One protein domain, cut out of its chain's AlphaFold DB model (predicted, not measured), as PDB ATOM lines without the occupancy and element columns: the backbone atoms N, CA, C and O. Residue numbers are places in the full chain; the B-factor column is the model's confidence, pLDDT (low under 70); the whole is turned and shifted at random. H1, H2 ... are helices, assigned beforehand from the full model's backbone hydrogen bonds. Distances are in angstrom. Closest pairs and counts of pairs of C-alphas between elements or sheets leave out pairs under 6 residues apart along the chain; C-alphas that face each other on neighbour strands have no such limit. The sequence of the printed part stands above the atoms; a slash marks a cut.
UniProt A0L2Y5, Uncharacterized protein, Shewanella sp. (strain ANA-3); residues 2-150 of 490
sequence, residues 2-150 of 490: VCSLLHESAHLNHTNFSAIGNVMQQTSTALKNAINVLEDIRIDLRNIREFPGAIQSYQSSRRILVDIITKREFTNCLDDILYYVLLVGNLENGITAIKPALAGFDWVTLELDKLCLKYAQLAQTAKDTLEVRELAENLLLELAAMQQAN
ATOM      1  N   VAL A   2      45.163  20.988 -19.706       35.53
ATOM      2  CA  VAL A   2      44.190  19.929 -20.106       35.53
ATOM      3  C   VAL A   2      42.903  20.554 -20.652       35.53
ATOM      4  O   VAL A   2      42.337  20.067 -21.614       35.53
ATOM      5  N   CYS A   3      42.500  21.687 -20.085       45.06
ATOM      6  CA  CYS A   3      41.297  22.409 -20.472       45.06
ATOM      7  C   CYS A   3      41.428  23.200 -21.789       45.06
ATOM      8  O   CYS A   3      40.455  23.272 -22.524       45.06
ATOM      9  N   SER A   4      42.607  23.766 -22.093       54.59
ATOM     10  CA  SER A   4      42.863  24.438 -23.380       54.59
ATOM     11  C   SER A   4      43.024  23.402 -24.488       54.59
ATOM     12  O   SER A   4      42.371  23.510 -25.505       54.59
ATOM     13  N   LEU A   5      43.773  22.320 -24.243       64.88
ATOM     14  CA  LEU A   5      43.851  21.171 -25.155       64.88
ATOM     15  C   LEU A   5      42.474  20.566 -25.440       64.88
ATOM     16  O   LEU A   5      42.206  20.168 -26.565       64.88
ATOM     17  N   LEU A   6      41.606  20.501 -24.430       70.06
ATOM     18  CA  LEU A   6      40.238  20.018 -24.585       70.06
ATOM     19  C   LEU A   6      39.413  20.939 -25.494       70.06
ATOM     20  O   LEU A   6      38.717  20.441 -26.374       70.06
ATOM     21  N   HIS A   7      39.533  22.255 -25.320       79.25
ATOM     22  CA  HIS A   7      38.905  23.246 -26.191       79.25
ATOM     23  C   HIS A   7      39.453  23.179 -27.630       79.25
ATOM     24  O   HIS A   7      38.687  22.973 -28.566       79.25
ATOM     25  N   GLU A   8      40.777  23.189 -27.809       76.81
ATOM     26  CA  GLU A   8      41.411  23.042 -29.129       76.81
ATOM     27  C   GLU A   8      41.041  21.709 -29.805       76.81
ATOM     28  O   GLU A   8      40.832  21.638 -31.015       76.81
ATOM     29  N   SER A   9      40.896  20.626 -29.032       75.19
ATOM     30  CA  SER A   9      40.425  19.345 -29.569       75.19
ATOM     31  C   SER A   9      38.959  19.389 -30.008       75.19
ATOM     32  O   SER A   9      38.594  18.716 -30.973       75.19
ATOM     33  N   ALA A  10      38.124  20.206 -29.355       80.12
ATOM     34  CA  ALA A  10      36.736  20.406 -29.755       80.12
ATOM     35  C   ALA A  10      36.659  21.090 -31.126       80.12
ATOM     36  O   ALA A  10      35.864  20.672 -31.968       80.12
ATOM     37  N   HIS A  11      37.537  22.062 -31.390       83.12
ATOM     38  CA  HIS A  11      37.667  22.665 -32.715       83.12
ATOM     39  C   HIS A  11      38.019  21.629 -33.788       83.12
ATOM     40  O   HIS A  11      37.363  21.584 -34.826       83.12
ATOM     41  N   LEU A  12      38.994  20.749 -33.536       82.31
ATOM     42  CA  LEU A  12      39.374  19.699 -34.495       82.31
ATOM     43  C   LEU A  12      38.207  18.763 -34.856       82.31
ATOM     44  O   LEU A  12      38.135  18.282 -35.986       82.31
ATOM     45  N   ASN A  13      37.299  18.514 -33.911       79.50
ATOM     46  CA  ASN A  13      36.185  17.582 -34.089       79.50
ATOM     47  C   ASN A  13      34.909  18.240 -34.626       79.50
ATOM     48  O   ASN A  13      34.072  17.563 -35.230       79.50
ATOM     49  N   HIS A  14      34.702  19.528 -34.352       86.31
ATOM     50  CA  HIS A  14      33.404  20.170 -34.556       86.31
ATOM     51  C   HIS A  14      33.451  21.419 -35.433       86.31
ATOM     52  O   HIS A  14      32.393  21.796 -35.947       86.31
ATOM     53  N   THR A  15      34.618  22.035 -35.638       87.31
ATOM     54  CA  THR A  15      34.778  23.223 -36.485       87.31
ATOM     55  C   THR A  15      35.174  22.835 -37.903       87.31
ATOM     56  O   THR A  15      36.194  22.191 -38.142       87.31
ATOM     57  N   ASN A  16      34.383  23.269 -38.885       86.38
ATOM     58  CA  ASN A  16      34.712  23.080 -40.291       86.38
ATOM     59  C   ASN A  16      35.567  24.240 -40.818       86.38
ATOM     60  O   ASN A  16      35.070  25.125 -41.513       86.38
ATOM     61  N   PHE A  17      36.872  24.199 -40.541       80.44
ATOM     62  CA  PHE A  17      37.831  25.211 -41.003       80.44
ATOM     63  C   PHE A  17      37.874  25.376 -42.526       80.44
ATOM     64  O   PHE A  17      38.141  26.468 -43.018       80.44
ATOM     65  N   SER A  18      37.579  24.320 -43.290       77.06
ATOM     66  CA  SER A  18      37.566  24.397 -44.756       77.06
ATOM     67  C   SER A  18      36.402  25.235 -45.293       77.06
ATOM     68  O   SER A  18      36.570  25.954 -46.275       77.06
ATOM     69  N   ALA A  19      35.252  25.209 -44.611       69.25
ATOM     70  CA  ALA A  19      34.073  25.987 -44.988       69.25
ATOM     71  C   ALA A  19      34.233  27.489 -44.698       69.25
ATOM     72  O   ALA A  19      33.637  28.314 -45.386       69.25
ATOM     73  N   ILE A  20      35.062  27.847 -43.712       69.06
ATOM     74  CA  ILE A  20      35.312  29.239 -43.314       69.06
ATOM     75  C   ILE A  20      36.663  29.787 -43.784       69.06
ATOM     76  O   ILE A  20      36.842  30.995 -43.766       69.06
ATOM     77  N   GLY A  21      37.607  28.958 -44.241       60.81
ATOM     78  CA  GLY A  21      38.995  29.369 -44.498       60.81
ATOM     79  C   GLY A  21      39.164  30.459 -45.563       60.81
ATOM     80  O   GLY A  21      39.877  31.433 -45.333       60.81
ATOM     81  N   ASN A  22      38.466  30.347 -46.697       58.06
ATOM     82  CA  ASN A  22      38.511  31.373 -47.751       58.06
ATOM     83  C   ASN A  22      37.713  32.630 -47.366       58.06
ATOM     84  O   ASN A  22      38.080  33.742 -47.729       58.06
ATOM     85  N   VAL A  23      36.647  32.455 -46.583       55.66
ATOM     86  CA  VAL A  23      35.769  33.536 -46.113       55.66
ATOM     87  C   VAL A  23      36.454  34.364 -45.023       55.66
ATOM     88  O   VAL A  23      36.390  35.590 -45.046       55.66
ATOM     89  N   MET A  24      37.177  33.713 -44.108       58.75
ATOM     90  CA  MET A  24      37.952  34.309 -43.011       58.75
ATOM     91  C   MET A  24      39.093  35.208 -43.505       58.75
ATOM     92  O   MET A  24      39.552  36.076 -42.770       58.75
ATOM     93  N   GLN A  25      39.570  35.039 -44.740       59.50
ATOM     94  CA  GLN A  25      40.586  35.929 -45.314       59.50
ATOM     95  C   GLN A  25      39.996  37.255 -45.818       59.50
ATOM     96  O   GLN A  25      40.708  38.253 -45.837       59.50
ATOM     97  N   GLN A  26      38.705  37.282 -46.165       58.62
ATOM     98  CA  GLN A  26      38.021  38.427 -46.786       58.62
ATOM     99  C   GLN A  26      37.001  39.117 -45.863       58.62
ATOM    100  O   GLN A  26      36.350  40.074 -46.266       58.62
ATOM    101  N   THR A  27      36.837  38.638 -44.630       65.62
ATOM    102  CA  THR A  27      35.879  39.183 -43.653       65.62
ATOM    103  C   THR A  27      36.513  40.210 -42.719       65.62
ATOM    104  O   THR A  27      37.726  40.199 -42.487       65.62
ATOM    105  N   SER A  28      35.679  41.088 -42.156       75.25
ATOM    106  CA  SER A  28      36.087  42.079 -41.157       75.25
ATOM    107  C   SER A  28      36.533  41.416 -39.848       75.25
ATOM    108  O   SER A  28      36.105  40.310 -39.511       75.25
ATOM    109  N   THR A  29      37.388  42.096 -39.080       79.38
ATOM    110  CA  THR A  29      37.860  41.607 -37.769       79.38
ATOM    111  C   THR A  29      36.704  41.380 -36.792       79.38
ATOM    112  O   THR A  29      36.681  40.362 -36.107       79.38
ATOM    113  N   ALA A  30      35.704  42.266 -36.793       79.31
ATOM    114  CA  ALA A  30      34.504  42.145 -35.965       79.31
ATOM    115  C   ALA A  30      33.751  40.831 -36.218       79.31
ATOM    116  O   ALA A  30      33.420  40.109 -35.278       79.31
ATOM    117  N   LEU A  31      33.535  40.481 -37.490       83.94
ATOM    118  CA  LEU A  31      32.845  39.245 -37.849       83.94
ATOM    119  C   LEU A  31      33.664  38.006 -37.479       83.94
ATOM    120  O   LEU A  31      33.101  37.033 -36.987       83.94
ATOM    121  N   LYS A  32      34.995  38.042 -37.620       82.56
ATOM    122  CA  LYS A  32      35.861  36.941 -37.158       82.56
ATOM    123  C   LYS A  32      35.754  36.735 -35.650       82.56
ATOM    124  O   LYS A  32      35.590  35.601 -35.211       82.56
ATOM    125  N   ASN A  33      35.808  37.816 -34.874       83.50
ATOM    126  CA  ASN A  33      35.687  37.754 -33.418       83.50
ATOM    127  C   ASN A  33      34.316  37.203 -33.002       83.50
ATOM    128  O   ASN A  33      34.248  36.320 -32.149       83.50
ATOM    129  N   ALA A  34      33.238  37.657 -33.649       87.44
ATOM    130  CA  ALA A  34      31.889  37.162 -33.388       87.44
ATOM    131  C   ALA A  34      31.734  35.673 -33.746       87.44
ATOM    132  O   ALA A  34      31.177  34.913 -32.955       87.44
ATOM    133  N   ILE A  35      32.274  35.231 -34.891       89.25
ATOM    134  CA  ILE A  35      32.287  33.811 -35.275       89.25
ATOM    135  C   ILE A  35      33.027  32.985 -34.227       89.25
ATOM    136  O   ILE A  35      32.490  31.974 -33.791       89.25
ATOM    137  N   ASN A  36      34.221  33.411 -33.807       88.50
ATOM    138  CA  ASN A  36      35.007  32.686 -32.810       88.50
ATOM    139  C   ASN A  36      34.226  32.530 -31.501       88.50
ATOM    140  O   ASN A  36      34.089  31.423 -31.000       88.50
ATOM    141  N   VAL A  37      33.630  33.613 -30.994       93.81
ATOM    142  CA  VAL A  37      32.841  33.573 -29.754       93.81
ATOM    143  C   VAL A  37      31.673  32.592 -29.844       93.81
ATOM    144  O   VAL A  37      31.485  31.771 -28.945       93.81
ATOM    145  N   LEU A  38      30.875  32.662 -30.910       96.38
ATOM    146  CA  LEU A  38      29.713  31.785 -31.059       96.38
ATOM    147  C   LEU A  38      30.126  30.330 -31.347       96.38
ATOM    148  O   LEU A  38      29.486  29.395 -30.858       96.38
ATOM    149  N   GLU A  39      31.214  30.125 -32.089       94.25
ATOM    150  CA  GLU A  39      31.774  28.801 -32.359       94.25
ATOM    151  C   GLU A  39      32.273  28.149 -31.067       94.25
ATOM    152  O   GLU A  39      31.933  26.995 -30.810       94.25
ATOM    153  N   ASP A  40      32.973  28.892 -30.210       94.38
ATOM    154  CA  ASP A  40      33.467  28.415 -28.917       94.38
ATOM    155  C   ASP A  40      32.323  27.937 -28.017       94.38
ATOM    156  O   ASP A  40      32.395  26.858 -27.419       94.38
ATOM    157  N   ILE A  41      31.222  28.699 -27.961       96.81
ATOM    158  CA  ILE A  41      30.013  28.312 -27.218       96.81
ATOM    159  C   ILE A  41      29.469  26.983 -27.755       96.81
ATOM    160  O   ILE A  41      29.146  26.077 -26.976       96.81
ATOM    161  N   ARG A  42      29.383  26.839 -29.081       97.44
ATOM    162  CA  ARG A  42      28.841  25.645 -29.734       97.44
ATOM    163  C   ARG A  42      29.718  24.415 -29.511       97.44
ATOM    164  O   ARG A  42      29.202  23.353 -29.147       97.44
ATOM    165  N   ILE A  43      31.024  24.520 -29.754       94.31
ATOM    166  CA  ILE A  43      31.938  23.374 -29.675       94.31
ATOM    167  C   ILE A  43      32.149  22.922 -28.232       94.31
ATOM    168  O   ILE A  43      32.178  21.714 -27.995       94.31
ATOM    169  N   ASP A  44      32.214  23.846 -27.266       93.56
ATOM    170  CA  ASP A  44      32.374  23.485 -25.858       93.56
ATOM    171  C   ASP A  44      31.164  22.672 -25.386       93.56
ATOM    172  O   ASP A  44      31.328  21.633 -24.742       93.56
ATOM    173  N   LEU A  45      29.944  23.070 -25.771       95.06
ATOM    174  CA  LEU A  45      28.739  22.313 -25.440       95.06
ATOM    175  C   LEU A  45      28.718  20.929 -26.091       95.06
ATOM    176  O   LEU A  45      28.339  19.950 -25.444       95.06
ATOM    177  N   ARG A  46      29.100  20.829 -27.369       93.19
ATOM    178  CA  ARG A  46      29.167  19.536 -28.071       93.19
ATOM    179  C   ARG A  46      30.142  18.593 -27.390       93.19
ATOM    180  O   ARG A  46      29.775  17.459 -27.093       93.19
ATOM    181  N   ASN A  47      31.315  19.104 -27.050       91.00
ATOM    182  CA  ASN A  47      32.345  18.343 -26.369       91.00
ATOM    183  C   ASN A  47      31.899  17.913 -24.958       91.00
ATOM    184  O   ASN A  47      32.121  16.773 -24.560       91.00
ATOM    185  N   ILE A  48      31.190  18.775 -24.213       89.88
ATOM    186  CA  ILE A  48      30.578  18.423 -22.915       89.88
ATOM    187  C   ILE A  48      29.526  17.319 -23.068       89.88
ATOM    188  O   ILE A  48      29.451  16.421 -22.229       89.88
ATOM    189  N   ARG A  49      28.699  17.372 -24.119       91.25
ATOM    190  CA  ARG A  49      27.675  16.351 -24.384       91.25
ATOM    191  C   ARG A  49      28.293  15.007 -24.761       91.25
ATOM    192  O   ARG A  49      27.790  13.977 -24.321       91.25
ATOM    193  N   GLU A  50      29.364  15.019 -25.549       90.62
ATOM    194  CA  GLU A  50      30.082  13.809 -25.953       90.62
ATOM    195  C   GLU A  50      30.877  13.204 -24.785       90.62
ATOM    196  O   GLU A  50      30.841  11.995 -24.553       90.62
ATOM    197  N   PHE A  51      31.513  14.056 -23.978       86.12
ATOM    198  CA  PHE A  51      32.307  13.663 -22.822       86.12
ATOM    199  C   PHE A  51      31.834  14.408 -21.567       86.12
ATOM    200  O   PHE A  51      32.423  15.422 -21.201       86.12
ATOM    201  N   PRO A  52      30.848  13.894 -20.808       81.88
ATOM    202  CA  PRO A  52      30.306  14.599 -19.639       81.88
ATOM    203  C   PRO A  52      31.347  14.999 -18.579       81.88
ATOM    204  O   PRO A  52      31.164  15.984 -17.871       81.88
ATOM    205  N   GLY A  53      32.473  14.278 -18.482       80.50
ATOM    206  CA  GLY A  53      33.596  14.636 -17.604       80.50
ATOM    207  C   GLY A  53      34.339  15.920 -18.010       80.50
ATOM    208  O   GLY A  53      34.956  16.557 -17.154       80.50
ATOM    209  N   ALA A  54      34.238  16.342 -19.276       82.50
ATOM    210  CA  ALA A  54      34.823  17.570 -19.817       82.50
ATOM    211  C   ALA A  54      34.390  18.818 -19.040       82.50
ATOM    212  O   ALA A  54      35.181  19.750 -18.882       82.50
ATOM    213  N   ILE A  55      33.172  18.814 -18.481       86.44
ATOM    214  CA  ILE A  55      32.647  19.934 -17.697       86.44
ATOM    215  C   ILE A  55      33.587  20.309 -16.543       86.44
ATOM    216  O   ILE A  55      33.795  21.488 -16.285       86.44
ATOM    217  N   GLN A  56      34.223  19.336 -15.879       81.19
ATOM    218  CA  GLN A  56      35.130  19.604 -14.756       81.19
ATOM    219  C   GLN A  56      36.413  20.308 -15.214       81.19
ATOM    220  O   GLN A  56      36.935  21.181 -14.512       81.19
ATOM    221  N   SER A  57      36.895  19.968 -16.408       80.50
ATOM    222  CA  SER A  57      38.030  20.635 -17.040       80.50
ATOM    223  C   SER A  57      37.664  22.073 -17.406       80.50
ATOM    224  O   SER A  57      38.360  22.997 -16.990       80.50
ATOM    225  N   TYR A  58      36.531  22.292 -18.076       84.31
ATOM    226  CA  TYR A  58      36.065  23.638 -18.429       84.31
ATOM    227  C   TYR A  58      35.799  24.523 -17.204       84.31
ATOM    228  O   TYR A  58      36.175  25.692 -17.174       84.31
ATOM    229  N   GLN A  59      35.233  23.956 -16.139       84.44
ATOM    230  CA  GLN A  59      35.080  24.634 -14.851       84.44
ATOM    231  C   GLN A  59      36.441  25.063 -14.282       84.44
ATOM    232  O   GLN A  59      36.602  26.186 -13.813       84.44
ATOM    233  N   SER A  60      37.447  24.190 -14.360       77.06
ATOM    234  CA  SER A  60      38.790  24.480 -13.855       77.06
ATOM    235  C   SER A  60      39.517  25.551 -14.676       77.06
ATOM    236  O   SER A  60      40.195  26.386 -14.082       77.06
ATOM    237  N   SER A  61      39.365  25.585 -16.008       77.56
ATOM    238  CA  SER A  61      39.943  26.674 -16.818       77.56
ATOM    239  C   SER A  61      39.242  28.001 -16.604       77.56
ATOM    240  O   SER A  61      39.912  29.023 -16.513       77.56
ATOM    241  N   ARG A  62      37.910  28.018 -16.502       82.19
ATOM    242  CA  ARG A  62      37.176  29.278 -16.346       82.19
ATOM    243  C   ARG A  62      37.443  29.926 -14.984       82.19
ATOM    244  O   ARG A  62      37.495  31.147 -14.928       82.19
ATOM    245  N   ARG A  63      37.757  29.154 -13.931       76.62
ATOM    246  CA  ARG A  63      38.273  29.710 -12.657       76.62
ATOM    247  C   ARG A  63      39.552  30.526 -12.839       76.62
ATOM    248  O   ARG A  63      39.685  31.564 -12.215       76.62
ATOM    249  N   ILE A  64      40.461  30.071 -13.702       71.62
ATOM    250  CA  ILE A  64      41.700  30.801 -14.009       71.62
ATOM    251  C   ILE A  64      41.389  32.112 -14.743       71.62
ATOM    252  O   ILE A  64      42.012  33.135 -14.469       71.62
ATOM    253  N   LEU A  65      40.423  32.089 -15.667       71.75
ATOM    254  CA  LEU A  65      40.027  33.276 -16.428       71.75
ATOM    255  C   LEU A  65      39.330  34.327 -15.558       71.75
ATOM    256  O   LEU A  65      39.548  35.511 -15.784       71.75
ATOM    257  N   VAL A  66      38.549  33.927 -14.547       76.38
ATOM    258  CA  VAL A  66      37.887  34.866 -13.619       76.38
ATOM    259  C   VAL A  66      38.882  35.849 -13.000       76.38
ATOM    260  O   VAL A  66      38.615  37.048 -12.984       76.38
ATOM    261  N   ASP A  67      40.046  35.381 -12.548       70.12
ATOM    262  CA  ASP A  67      41.060  36.243 -11.923       70.12
ATOM    263  C   ASP A  67      41.669  37.262 -12.898       70.12
ATOM    264  O   ASP A  67      42.116  38.331 -12.480       70.12
ATOM    265  N   ILE A  68      41.706  36.929 -14.191       71.31
ATOM    266  CA  ILE A  68      42.176  37.828 -15.254       71.31
ATOM    267  C   ILE A  68      41.087  38.854 -15.571       71.31
ATOM    268  O   ILE A  68      41.358  40.049 -15.642       71.31
ATOM    269  N   ILE A  69      39.847  38.387 -15.722       73.81
ATOM    270  CA  ILE A  69      38.702  39.210 -16.110       73.81
ATOM    271  C   ILE A  69      38.375  40.249 -15.040       73.81
ATOM    272  O   ILE A  69      38.189  41.417 -15.350       73.81
ATOM    273  N   THR A  70      38.367  39.844 -13.771       74.38
ATOM    274  CA  THR A  70      38.042  40.730 -12.639       74.38
ATOM    275  C   THR A  70      39.040  41.872 -12.435       74.38
ATOM    276  O   THR A  70      38.756  42.795 -11.678       74.38
ATOM    277  N   LYS A  71      40.202  41.826 -13.094       75.31
ATOM    278  CA  LYS A  71      41.237  42.869 -13.042       75.31
ATOM    279  C   LYS A  71      41.332  43.682 -14.331       75.31
ATOM    280  O   LYS A  71      42.180  44.567 -14.414       75.31
ATOM    281  N   ARG A  72      40.533  43.350 -15.346       75.62
ATOM    282  CA  ARG A  72      40.517  44.048 -16.628       75.62
ATOM    283  C   ARG A  72      39.607  45.269 -16.528       75.62
ATOM    284  O   ARG A  72      38.500  45.169 -16.011       75.62
ATOM    285  N   GLU A  73      40.067  46.396 -17.056       77.25
ATOM    286  CA  GLU A  73      39.211  47.557 -17.303       77.25
ATOM    287  C   GLU A  73      38.460  47.358 -18.627       77.25
ATOM    288  O   GLU A  73      39.059  46.979 -19.639       77.25
ATOM    289  N   PHE A  74      37.147  47.578 -18.598       77.56
ATOM    290  CA  PHE A  74      36.263  47.472 -19.756       77.56
ATOM    291  C   PHE A  74      35.971  48.864 -20.310       77.56
ATOM    292  O   PHE A  74      35.733  49.801 -19.550       77.56
ATOM    293  N   THR A  75      36.007  48.999 -21.635       79.50
ATOM    294  CA  THR A  75      35.717  50.255 -22.346       79.50
ATOM    295  C   THR A  75      34.354  50.222 -23.032       79.50
ATOM    296  O   THR A  75      34.011  51.142 -23.771       79.50
ATOM    297  N   ASN A  76      33.579  49.161 -22.790       81.88
ATOM    298  CA  ASN A  76      32.239  48.920 -23.329       81.88
ATOM    299  C   ASN A  76      32.235  48.845 -24.865       81.88
ATOM    300  O   ASN A  76      31.240  49.141 -25.525       81.88
ATOM    301  N   CYS A  77      33.374  48.459 -25.443       82.81
ATOM    302  CA  CYS A  77      33.544  48.319 -26.882       82.81
ATOM    303  C   CYS A  77      32.927  47.009 -27.402       82.81
ATOM    304  O   CYS A  77      32.577  46.115 -26.630       82.81
ATOM    305  N   LEU A  78      32.830  46.859 -28.729       82.88
ATOM    306  CA  LEU A  78      32.297  45.641 -29.353       82.88
ATOM    307  C   LEU A  78      33.004  44.372 -28.857       82.88
ATOM    308  O   LEU A  78      32.341  43.377 -28.582       82.88
ATOM    309  N   ASP A  79      34.328  44.407 -28.701       80.56
ATOM    310  CA  ASP A  79      35.075  43.254 -28.197       80.56
ATOM    311  C   ASP A  79      34.663  42.891 -26.764       80.56
ATOM    312  O   ASP A  79      34.596  41.706 -26.442       80.56
ATOM    313  N   ASP A  80      34.319  43.868 -25.920       85.75
ATOM    314  CA  ASP A  80      33.824  43.620 -24.562       85.75
ATOM    315  C   ASP A  80      32.408  43.030 -24.574       85.75
ATOM    316  O   ASP A  80      32.120  42.116 -23.798       85.75
ATOM    317  N   ILE A  81      31.549  43.469 -25.499       89.31
ATOM    318  CA  ILE A  81      30.217  42.883 -25.718       89.31
ATOM    319  C   ILE A  81      30.342  41.432 -26.191       89.31
ATOM    320  O   ILE A  81      29.704  40.536 -25.638       89.31
ATOM    321  N   LEU A  82      31.185  41.164 -27.190       86.81
ATOM    322  CA  LEU A  82      31.436  39.804 -27.676       86.81
ATOM    323  C   LEU A  82      32.038  38.928 -26.571       86.81
ATOM    324  O   LEU A  82      31.682  37.758 -26.427       86.81
ATOM    325  N   TYR A  83      32.899  39.501 -25.733       88.44
ATOM    326  CA  TYR A  83      33.411  38.811 -24.561       88.44
ATOM    327  C   TYR A  83      32.289  38.471 -23.572       88.44
ATOM    328  O   TYR A  83      32.228  37.341 -23.091       88.44
ATOM    329  N   TYR A  84      31.355  39.391 -23.320       94.00
ATOM    330  CA  TYR A  84      30.172  39.135 -22.496       94.00
ATOM    331  C   TYR A  84      29.297  38.006 -23.066       94.00
ATOM    332  O   TYR A  84      28.924  37.097 -22.322       94.00
ATOM    333  N   VAL A  85      29.059  37.980 -24.387       96.69
ATOM    334  CA  VAL A  85      28.349  36.879 -25.076       96.69
ATOM    335  C   VAL A  85      29.007  35.530 -24.774       96.69
ATOM    336  O   VAL A  85      28.316  34.566 -24.436       96.69
ATOM    337  N   LEU A  86      30.343  35.460 -24.814       94.50
ATOM    338  CA  LEU A  86      31.085  34.250 -24.459       94.50
ATOM    339  C   LEU A  86      30.851  33.837 -22.996       94.50
ATOM    340  O   LEU A  86      30.677  32.649 -22.715       94.50
ATOM    341  N   LEU A  87      30.850  34.780 -22.047       93.69
ATOM    342  CA  LEU A  87      30.623  34.473 -20.626       93.69
ATOM    343  C   LEU A  87      29.205  33.950 -20.380       93.69
ATOM    344  O   LEU A  87      29.041  32.942 -19.687       93.69
ATOM    345  N   VAL A  88      28.200  34.582 -20.989       96.25
ATOM    346  CA  VAL A  88      26.802  34.136 -20.930       96.25
ATOM    347  C   VAL A  88      26.663  32.742 -21.544       96.25
ATOM    348  O   VAL A  88      26.121  31.840 -20.905       96.25
ATOM    349  N   GLY A  89      27.250  32.499 -22.718       96.50
ATOM    350  CA  GLY A  89      27.242  31.174 -23.342       96.50
ATOM    351  C   GLY A  89      27.949  30.094 -22.518       96.50
ATOM    352  O   GLY A  89      27.479  28.958 -22.451       96.50
ATOM    353  N   ASN A  90      29.029  30.433 -21.806       94.50
ATOM    354  CA  ASN A  90      29.656  29.515 -20.851       94.50
ATOM    355  C   ASN A  90      28.692  29.121 -19.720       94.50
ATOM    356  O   ASN A  90      28.655  27.951 -19.329       94.50
ATOM    357  N   LEU A  91      27.907  30.064 -19.197       95.69
ATOM    358  CA  LEU A  91      26.909  29.776 -18.165       95.69
ATOM    359  C   LEU A  91      25.786  28.885 -18.683       95.69
ATOM    360  O   LEU A  91      25.462  27.902 -18.015       95.69
ATOM    361  N   GLU A  92      25.273  29.170 -19.879       96.62
ATOM    362  CA  GLU A  92      24.255  28.342 -20.532       96.62
ATOM    363  C   GLU A  92      24.784  26.926 -20.826       96.62
ATOM    364  O   GLU A  92      24.039  25.948 -20.766       96.62
ATOM    365  N   ASN A  93      26.090  26.776 -21.072       95.12
ATOM    366  CA  ASN A  93      26.760  25.477 -21.206       95.12
ATOM    367  C   ASN A  93      26.967  24.745 -19.863       95.12
ATOM    368  O   ASN A  93      27.513  23.639 -19.831       95.12
ATOM    369  N   GLY A  94      26.560  25.339 -18.738       93.19
ATOM    370  CA  GLY A  94      26.720  24.782 -17.394       93.19
ATOM    371  C   GLY A  94      28.088  25.048 -16.754       93.19
ATOM    372  O   GLY A  94      28.399  24.478 -15.701       93.19
ATOM    373  N   ILE A  95      28.918  25.921 -17.337       92.75
ATOM    374  CA  ILE A  95      30.256  26.277 -16.839       92.75
ATOM    375  C   ILE A  95      30.133  27.423 -15.825       92.75
ATOM    376  O   ILE A  95      30.527  28.565 -16.036       92.75
ATOM    377  N   THR A  96      29.564  27.100 -14.668       93.19
ATOM    378  CA  THR A  96      29.246  28.046 -13.586       93.19
ATOM    379  C   THR A  96      30.449  28.714 -12.913       93.19
ATOM    380  O   THR A  96      30.262  29.721 -12.232       93.19
ATOM    381  N   ALA A  97      31.673  28.209 -13.093       87.31
ATOM    382  CA  ALA A  97      32.894  28.816 -12.562       87.31
ATOM    383  C   ALA A  97      33.096  30.266 -13.010       87.31
ATOM    384  O   ALA A  97      33.749  31.010 -12.289       87.31
ATOM    385  N   ILE A  98      32.546  30.659 -14.163       89.31
ATOM    386  CA  ILE A  98      32.728  31.998 -14.725       89.31
ATOM    387  C   ILE A  98      31.840  33.064 -14.064       89.31
ATOM    388  O   ILE A  98      32.091  34.248 -14.247       89.31
ATOM    389  N   LYS A  99      30.839  32.673 -13.257       91.62
ATOM    390  CA  LYS A  99      29.863  33.599 -12.642       91.62
ATOM    391  C   LYS A  99      30.474  34.855 -12.002       91.62
ATOM    392  O   LYS A  99      29.918  35.922 -12.230       91.62
ATOM    393  N   PRO A 100      31.580  34.785 -11.231       90.44
ATOM    394  CA  PRO A 100      32.135  35.983 -10.602       90.44
ATOM    395  C   PRO A 100      32.651  37.023 -11.607       90.44
ATOM    396  O   PRO A 100      32.681  38.203 -11.281       90.44
ATOM    397  N   ALA A 101      33.022  36.612 -12.825       86.88
ATOM    398  CA  ALA A 101      33.513  37.516 -13.865       86.88
ATOM    399  C   ALA A 101      32.430  38.470 -14.396       86.88
ATOM    400  O   ALA A 101      32.766  39.552 -14.865       86.88
ATOM    401  N   LEU A 102      31.144  38.107 -14.284       89.25
ATOM    402  CA  LEU A 102      30.035  38.962 -14.725       89.25
ATOM    403  C   LEU A 102      29.909  40.256 -13.910       89.25
ATOM    404  O   LEU A 102      29.313  41.210 -14.386       89.25
ATOM    405  N   ALA A 103      30.481  40.312 -12.703       87.56
ATOM    406  CA  ALA A 103      30.428  41.513 -11.871       87.56
ATOM    407  C   ALA A 103      31.129  42.729 -12.511       87.56
ATOM    408  O   ALA A 103      30.818  43.851 -12.139       87.56
ATOM    409  N   GLY A 104      32.049  42.514 -13.462       84.50
ATOM    410  CA  GLY A 104      32.715  43.587 -14.215       84.50
ATOM    411  C   GLY A 104      31.912  44.134 -15.404       84.50
ATOM    412  O   GLY A 104      32.427  44.964 -16.144       84.50
ATOM    413  N   PHE A 105      30.684  43.650 -15.610       90.06
ATOM    414  CA  PHE A 105      29.801  44.014 -16.723       90.06
ATOM    415  C   PHE A 105      28.522  44.707 -16.228       90.06
ATOM    416  O   PHE A 105      27.442  44.509 -16.774       90.06
ATOM    417  N   ASP A 106      28.631  45.510 -15.170       88.38
ATOM    418  CA  ASP A 106      27.521  46.279 -14.588       88.38
ATOM    419  C   ASP A 106      26.933  47.340 -15.538       88.38
ATOM    420  O   ASP A 106      25.792  47.764 -15.365       88.38
ATOM    421  N   TRP A 107      27.684  47.718 -16.572       89.44
ATOM    422  CA  TRP A 107      27.267  48.599 -17.662       89.44
ATOM    423  C   TRP A 107      26.360  47.928 -18.707       89.44
ATOM    424  O   TRP A 107      25.785  48.623 -19.547       89.44
ATOM    425  N   VAL A 108      26.228  46.596 -18.703       92.00
ATOM    426  CA  VAL A 108      25.385  45.883 -19.671       92.00
ATOM    427  C   VAL A 108      23.910  46.126 -19.349       92.00
ATOM    428  O   VAL A 108      23.415  45.772 -18.279       92.00
ATOM    429  N   THR A 109      23.181  46.719 -20.296       92.94
ATOM    430  CA  THR A 109      21.746  46.995 -20.146       92.94
ATOM    431  C   THR A 109      20.914  45.715 -20.238       92.94
ATOM    432  O   THR A 109      21.336  44.708 -20.807       92.94
ATOM    433  N   LEU A 110      19.677  45.755 -19.728       93.25
ATOM    434  CA  LEU A 110      18.752  44.615 -19.793       93.25
ATOM    435  C   LEU A 110      18.472  44.156 -21.236       93.25
ATOM    436  O   LEU A 110      18.224  42.976 -21.477       93.25
ATOM    437  N   GLU A 111      18.459  45.080 -22.194       93.81
ATOM    438  CA  GLU A 111      18.218  44.768 -23.604       93.81
ATOM    439  C   GLU A 111      19.430  44.109 -24.254       93.81
ATOM    440  O   GLU A 111      19.278  43.086 -24.926       93.81
ATOM    441  N   LEU A 112      20.626  44.635 -23.976       93.62
ATOM    442  CA  LEU A 112      21.874  44.040 -24.434       93.62
ATOM    443  C   LEU A 112      22.067  42.642 -23.834       93.62
ATOM    444  O   LEU A 112      22.405  41.712 -24.559       93.62
ATOM    445  N   ASP A 113      21.762  42.456 -22.548       95.81
ATOM    446  CA  ASP A 113      21.818  41.148 -21.890       95.81
ATOM    447  C   ASP A 113      20.898  40.119 -22.568       95.81
ATOM    448  O   ASP A 113      21.327  39.012 -22.902       95.81
ATOM    449  N   LYS A 114      19.649  40.502 -22.872       97.19
ATOM    450  CA  LYS A 114      18.703  39.648 -23.611       97.19
ATOM    451  C   LYS A 114      19.219  39.290 -25.001       97.19
ATOM    452  O   LYS A 114      19.053  38.144 -25.427       97.19
ATOM    453  N   LEU A 115      19.826  40.244 -25.708       96.50
ATOM    454  CA  LEU A 115      20.411  40.012 -27.025       96.50
ATOM    455  C   LEU A 115      21.577  39.020 -26.939       96.50
ATOM    456  O   LEU A 115      21.606  38.026 -27.667       96.50
ATOM    457  N   CYS A 116      22.504  39.242 -26.007       97.44
ATOM    458  CA  CYS A 116      23.638  38.356 -25.777       97.44
ATOM    459  C   CYS A 116      23.182  36.935 -25.412       97.44
ATOM    460  O   CYS A 116      23.690  35.963 -25.974       97.44
ATOM    461  N   LEU A 117      22.179  36.805 -24.537       97.81
ATOM    462  CA  LEU A 117      21.593  35.520 -24.160       97.81
ATOM    463  C   LEU A 117      20.927  34.814 -25.350       97.81
ATOM    464  O   LEU A 117      21.154  33.619 -25.550       97.81
ATOM    465  N   LYS A 118      20.157  35.538 -26.176       98.12
ATOM    466  CA  LYS A 118      19.540  35.006 -27.405       98.12
ATOM    467  C   LYS A 118      20.596  34.370 -28.309       98.12
ATOM    468  O   LYS A 118      20.439  33.217 -28.708       98.12
ATOM    469  N   TYR A 119      21.676  35.085 -28.618       98.25
ATOM    470  CA  TYR A 119      22.707  34.571 -29.526       98.25
ATOM    471  C   TYR A 119      23.563  33.466 -28.914       98.25
ATOM    472  O   TYR A 119      23.925  32.525 -29.622       98.25
ATOM    473  N   ALA A 120      23.806  33.506 -27.603       98.06
ATOM    474  CA  ALA A 120      24.417  32.389 -26.895       98.06
ATOM    475  C   ALA A 120      23.575  31.104 -27.034       98.06
ATOM    476  O   ALA A 120      24.106  30.059 -27.408       98.06
ATOM    477  N   GLN A 121      22.258  31.180 -26.814       97.75
ATOM    478  CA  GLN A 121      21.345  30.035 -26.941       97.75
ATOM    479  C   GLN A 121      21.209  29.540 -28.387       97.75
ATOM    480  O   GLN A 121      21.202  28.332 -28.631       97.75
ATOM    481  N   LEU A 122      21.159  30.451 -29.365       98.19
ATOM    482  CA  LEU A 122      21.156  30.074 -30.781       98.19
ATOM    483  C   LEU A 122      22.440  29.317 -31.148       98.19
ATOM    484  O   LEU A 122      22.359  28.235 -31.737       98.19
ATOM    485  N   ALA A 123      23.605  29.800 -30.706       97.94
ATOM    486  CA  ALA A 123      24.887  29.141 -30.942       97.94
ATOM    487  C   ALA A 123      24.946  27.716 -30.361       97.94
ATOM    488  O   ALA A 123      25.442  26.804 -31.023       97.94
ATOM    489  N   GLN A 124      24.364  27.468 -29.179       97.12
ATOM    490  CA  GLN A 124      24.268  26.118 -28.593       97.12
ATOM    491  C   GLN A 124      23.517  25.110 -29.478       97.12
ATOM    492  O   GLN A 124      23.748  23.895 -29.387       97.12
ATOM    493  N   THR A 125      22.582  25.600 -30.295       96.12
ATOM    494  CA  THR A 125      21.719  24.783 -31.159       96.12
ATOM    495  C   THR A 125      22.167  24.737 -32.615       96.12
ATOM    496  O   THR A 125      21.658  23.904 -33.368       96.12
ATOM    497  N   ALA A 126      23.152  25.554 -32.999       96.69
ATOM    498  CA  ALA A 126      23.672  25.597 -34.357       96.69
ATOM    499  C   ALA A 126      24.226  24.230 -34.802       96.69
ATOM    500  O   ALA A 126      24.939  23.520 -34.071       96.69
ATOM    501  N   LYS A 127      23.879  23.839 -36.028       93.50
ATOM    502  CA  LYS A 127      24.145  22.527 -36.629       93.50
ATOM    503  C   LYS A 127      25.567  22.409 -37.151       93.50
ATOM    504  O   LYS A 127      26.162  21.334 -37.037       93.50
ATOM    505  N   ASP A 128      26.140  23.493 -37.642       91.88
ATOM    506  CA  ASP A 128      27.491  23.526 -38.182       91.88
ATOM    507  C   ASP A 128      28.105  24.930 -38.084       91.88
ATOM    508  O   ASP A 128      27.492  25.869 -37.580       91.88
ATOM    509  N   THR A 129      29.356  25.045 -38.526       91.19
ATOM    510  CA  THR A 129      30.122  26.296 -38.511       91.19
ATOM    511  C   THR A 129      29.558  27.348 -39.484       91.19
ATOM    512  O   THR A 129      29.810  28.535 -39.295       91.19
ATOM    513  N   LEU A 130      28.792  26.959 -40.514       90.06
ATOM    514  CA  LEU A 130      28.172  27.919 -41.437       90.06
ATOM    515  C   LEU A 130      26.972  28.603 -40.780       90.06
ATOM    516  O   LEU A 130      26.868  29.824 -40.843       90.06
ATOM    517  N   GLU A 131      26.137  27.849 -40.067       94.19
ATOM    518  CA  GLU A 131      25.035  28.423 -39.283       94.19
ATOM    519  C   GLU A 131      25.565  29.355 -38.178       94.19
ATOM    520  O   GLU A 131      25.008  30.424 -37.948       94.19
ATOM    521  N   VAL A 132      26.700  29.025 -37.547       94.50
ATOM    522  CA  VAL A 132      27.371  29.936 -36.597       94.50
ATOM    523  C   VAL A 132      27.779  31.254 -37.247       94.50
ATOM    524  O   VAL A 132      27.636  32.311 -36.633       94.50
ATOM    525  N   ARG A 133      28.262  31.215 -38.491       90.12
ATOM    526  CA  ARG A 133      28.595  32.430 -39.232       90.12
ATOM    527  C   ARG A 133      27.362  33.292 -39.484       90.12
ATOM    528  O   ARG A 133      27.424  34.491 -39.238       90.12
ATOM    529  N   GLU A 134      26.267  32.702 -39.952       91.81
ATOM    530  CA  GLU A 134      25.015  33.437 -40.179       91.81
ATOM    531  C   GLU A 134      24.513  34.080 -38.877       91.81
ATOM    532  O   GLU A 134      24.090  35.236 -38.860       91.81
ATOM    533  N   LEU A 135      24.622  33.367 -37.752       96.06
ATOM    534  CA  LEU A 135      24.310  33.918 -36.434       96.06
ATOM    535  C   LEU A 135      25.233  35.084 -36.056       96.06
ATOM    536  O   LEU A 135      24.747  36.075 -35.517       96.06
ATOM    537  N   ALA A 136      26.530  35.001 -36.351       92.88
ATOM    538  CA  ALA A 136      27.484  36.073 -36.074       92.88
ATOM    539  C   ALA A 136      27.198  37.336 -36.905       92.88
ATOM    540  O   ALA A 136      27.249  38.441 -36.370       92.88
ATOM    541  N   GLU A 137      26.850  37.181 -38.187       90.00
ATOM    542  CA  GLU A 137      26.438  38.294 -39.055       90.00
ATOM    543  C   GLU A 137      25.173  38.970 -38.505       90.00
ATOM    544  O   GLU A 137      25.149  40.189 -38.329       90.00
ATOM    545  N   ASN A 138      24.160  38.182 -38.135       91.38
ATOM    546  CA  ASN A 138      22.922  38.711 -37.563       91.38
ATOM    547  C   ASN A 138      23.149  39.400 -36.205       91.38
ATOM    548  O   ASN A 138      22.558  40.447 -35.957       91.38
ATOM    549  N   LEU A 139      24.013  38.851 -35.340       94.00
ATOM    550  CA  LEU A 139      24.355  39.464 -34.051       94.00
ATOM    551  C   LEU A 139      24.942  40.862 -34.247       94.00
ATOM    552  O   LEU A 139      24.533  41.801 -33.570       94.00
ATOM    553  N   LEU A 140      25.889  41.007 -35.176       90.69
ATOM    554  CA  LEU A 140      26.519  42.297 -35.449       90.69
ATOM    555  C   LEU A 140      25.532  43.311 -36.036       90.69
ATOM    556  O   LEU A 140      25.588  44.482 -35.669       90.69
ATOM    557  N   LEU A 141      24.613  42.868 -36.898       87.62
ATOM    558  CA  LEU A 141      23.549  43.722 -37.432       87.62
ATOM    559  C   LEU A 141      22.597  44.208 -36.329       87.62
ATOM    560  O   LEU A 141      22.304  45.399 -36.265       87.62
ATOM    561  N   GLU A 142      22.142  43.315 -35.443       90.31
ATOM    562  CA  GLU A 142      21.257  43.690 -34.331       90.31
ATOM    563  C   GLU A 142      21.970  44.613 -33.321       90.31
ATOM    564  O   GLU A 142      21.365  45.570 -32.840       90.31
ATOM    565  N   LEU A 143      23.265  44.397 -33.053       89.12
ATOM    566  CA  LEU A 143      24.072  45.293 -32.215       89.12
ATOM    567  C   LEU A 143      24.221  46.693 -32.829       89.12
ATOM    568  O   LEU A 143      24.095  47.687 -32.116       89.12
ATOM    569  N   ALA A 144      24.464  46.780 -34.139       85.50
ATOM    570  CA  ALA A 144      24.558  48.060 -34.837       85.50
ATOM    571  C   ALA A 144      23.222  48.821 -34.808       85.50
ATOM    572  O   ALA A 144      23.201  50.024 -34.551       85.50
ATOM    573  N   ALA A 145      22.102  48.116 -34.999       82.38
ATOM    574  CA  ALA A 145      20.769  48.707 -34.906       82.38
ATOM    575  C   ALA A 145      20.461  49.234 -33.492       82.38
ATOM    576  O   ALA A 145      19.927  50.333 -33.356       82.38
ATOM    577  N   MET A 146      20.844  48.498 -32.439       84.44
ATOM    578  CA  MET A 146      20.707  48.963 -31.052       84.44
ATOM    579  C   MET A 146      21.514  50.238 -30.778       84.44
ATOM    580  O   MET A 146      21.033  51.137 -30.094       84.44
ATOM    581  N   GLN A 147      22.729  50.347 -31.323       77.88
ATOM    582  CA  GLN A 147      23.543  51.557 -31.167       77.88
ATOM    583  C   GLN A 147      22.917  52.770 -31.861       77.88
ATOM    584  O   GLN A 147      22.903  53.855 -31.283       77.88
ATOM    585  N   GLN A 148      22.368  52.583 -33.064       76.31
ATOM    586  CA  GLN A 148      21.686  53.647 -33.804       76.31
ATOM    587  C   GLN A 148      20.413  54.123 -33.091       76.31
ATOM    588  O   GLN A 148      20.171  55.325 -33.026       76.31
ATOM    589  N   ALA A 149      19.633  53.206 -32.511       74.75
ATOM    590  CA  ALA A 149      18.448  53.560 -31.729       74.75
ATOM    591  C   ALA A 149      18.810  54.392 -30.485       74.75
ATOM    592  O   ALA A 149      18.220  55.445 -30.261       74.75
ATOM    593  N   ASN A 150      19.850  53.990 -29.743       71.12
ATOM    594  CA  ASN A 150      20.327  54.748 -28.582       71.12
ATOM    595  C   ASN A 150      20.865  56.143 -28.954       71.12
ATOM    596  O   ASN A 150      20.757  57.070 -28.156       71.12
TER     597      ASN A 150
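Overview. This is residues 2 to 150 of the 490 residues of an uncharacterized protein of Shewanella sp. (strain ANA-3) (UniProt A0L2Y5). H3 and H5 run side by side in the core of a compact helical globule, with H7 crossing both and its hairpin partner H8 crossing H3. H6 packs on H5, H4 runs beside H6, H1 crosses H3, and H2 lies at the outside. The 149 printed residues hold eight named helices, H1 to H8 in order, and no named strand: all helix, packing part aligned, part crossed. The radius of gyration of the C-alphas is 14.9 A; the spans are 43 by 37 by 23 A.

Arrangement. H1, residues 2 to 14, is about perpendicular to the hub H3, residues 29 to 50, touching its residues 40 to 47 alone; closest C-alphas are Ala 10 and Ile 43, 5.6 A. H2, residues 17 to 26, touches H8, residues 129 to 150, only at their ends, Ala 19 to Leu 130, C-alphas 7.2 A apart. H4, residues 54 to 69, touches H6, residues 96 to 104, at a shallow tilt of 18 degrees, the same way; closest C-alphas are Val 66 and Ala 101, 5.1 A. H5, residues 78 to 92, touches H3 at 10 degrees, a shallow tilt, the same way; closest C-alphas are Ile 41 and Gly 89, 5.6 A. H7, residues 110 to 125, touches H5 at a steep tilt of 60 degrees; C-alphas of Gly 89 and Ala 120 are closest, 4.7 A. Every O i to N i+4 pair is within hydrogen-bond range in H1, H3, H5, H7 and H8; H4 has 9 of 12, H2 2 of 6 and H6 0 of 5, beside 3 of 7 and 5 of 6 O i to N i+3 pairs in H2 and H6.

Along the chain. H1 begins at C-alpha 2 (44.190, 19.929, -20.106). H3 measures 31.2 A; H8 measures 31.7 A and ends at C-alpha 150 (20.327, 54.748, -28.582).

Size, cuts and confidence. The farthest C-alphas, Gly 53 and Ala 149, are 44.1 A apart. The printed part has no cut and no long link. pLDDT is under 70 at residues 2 to 5 and 19 to 27.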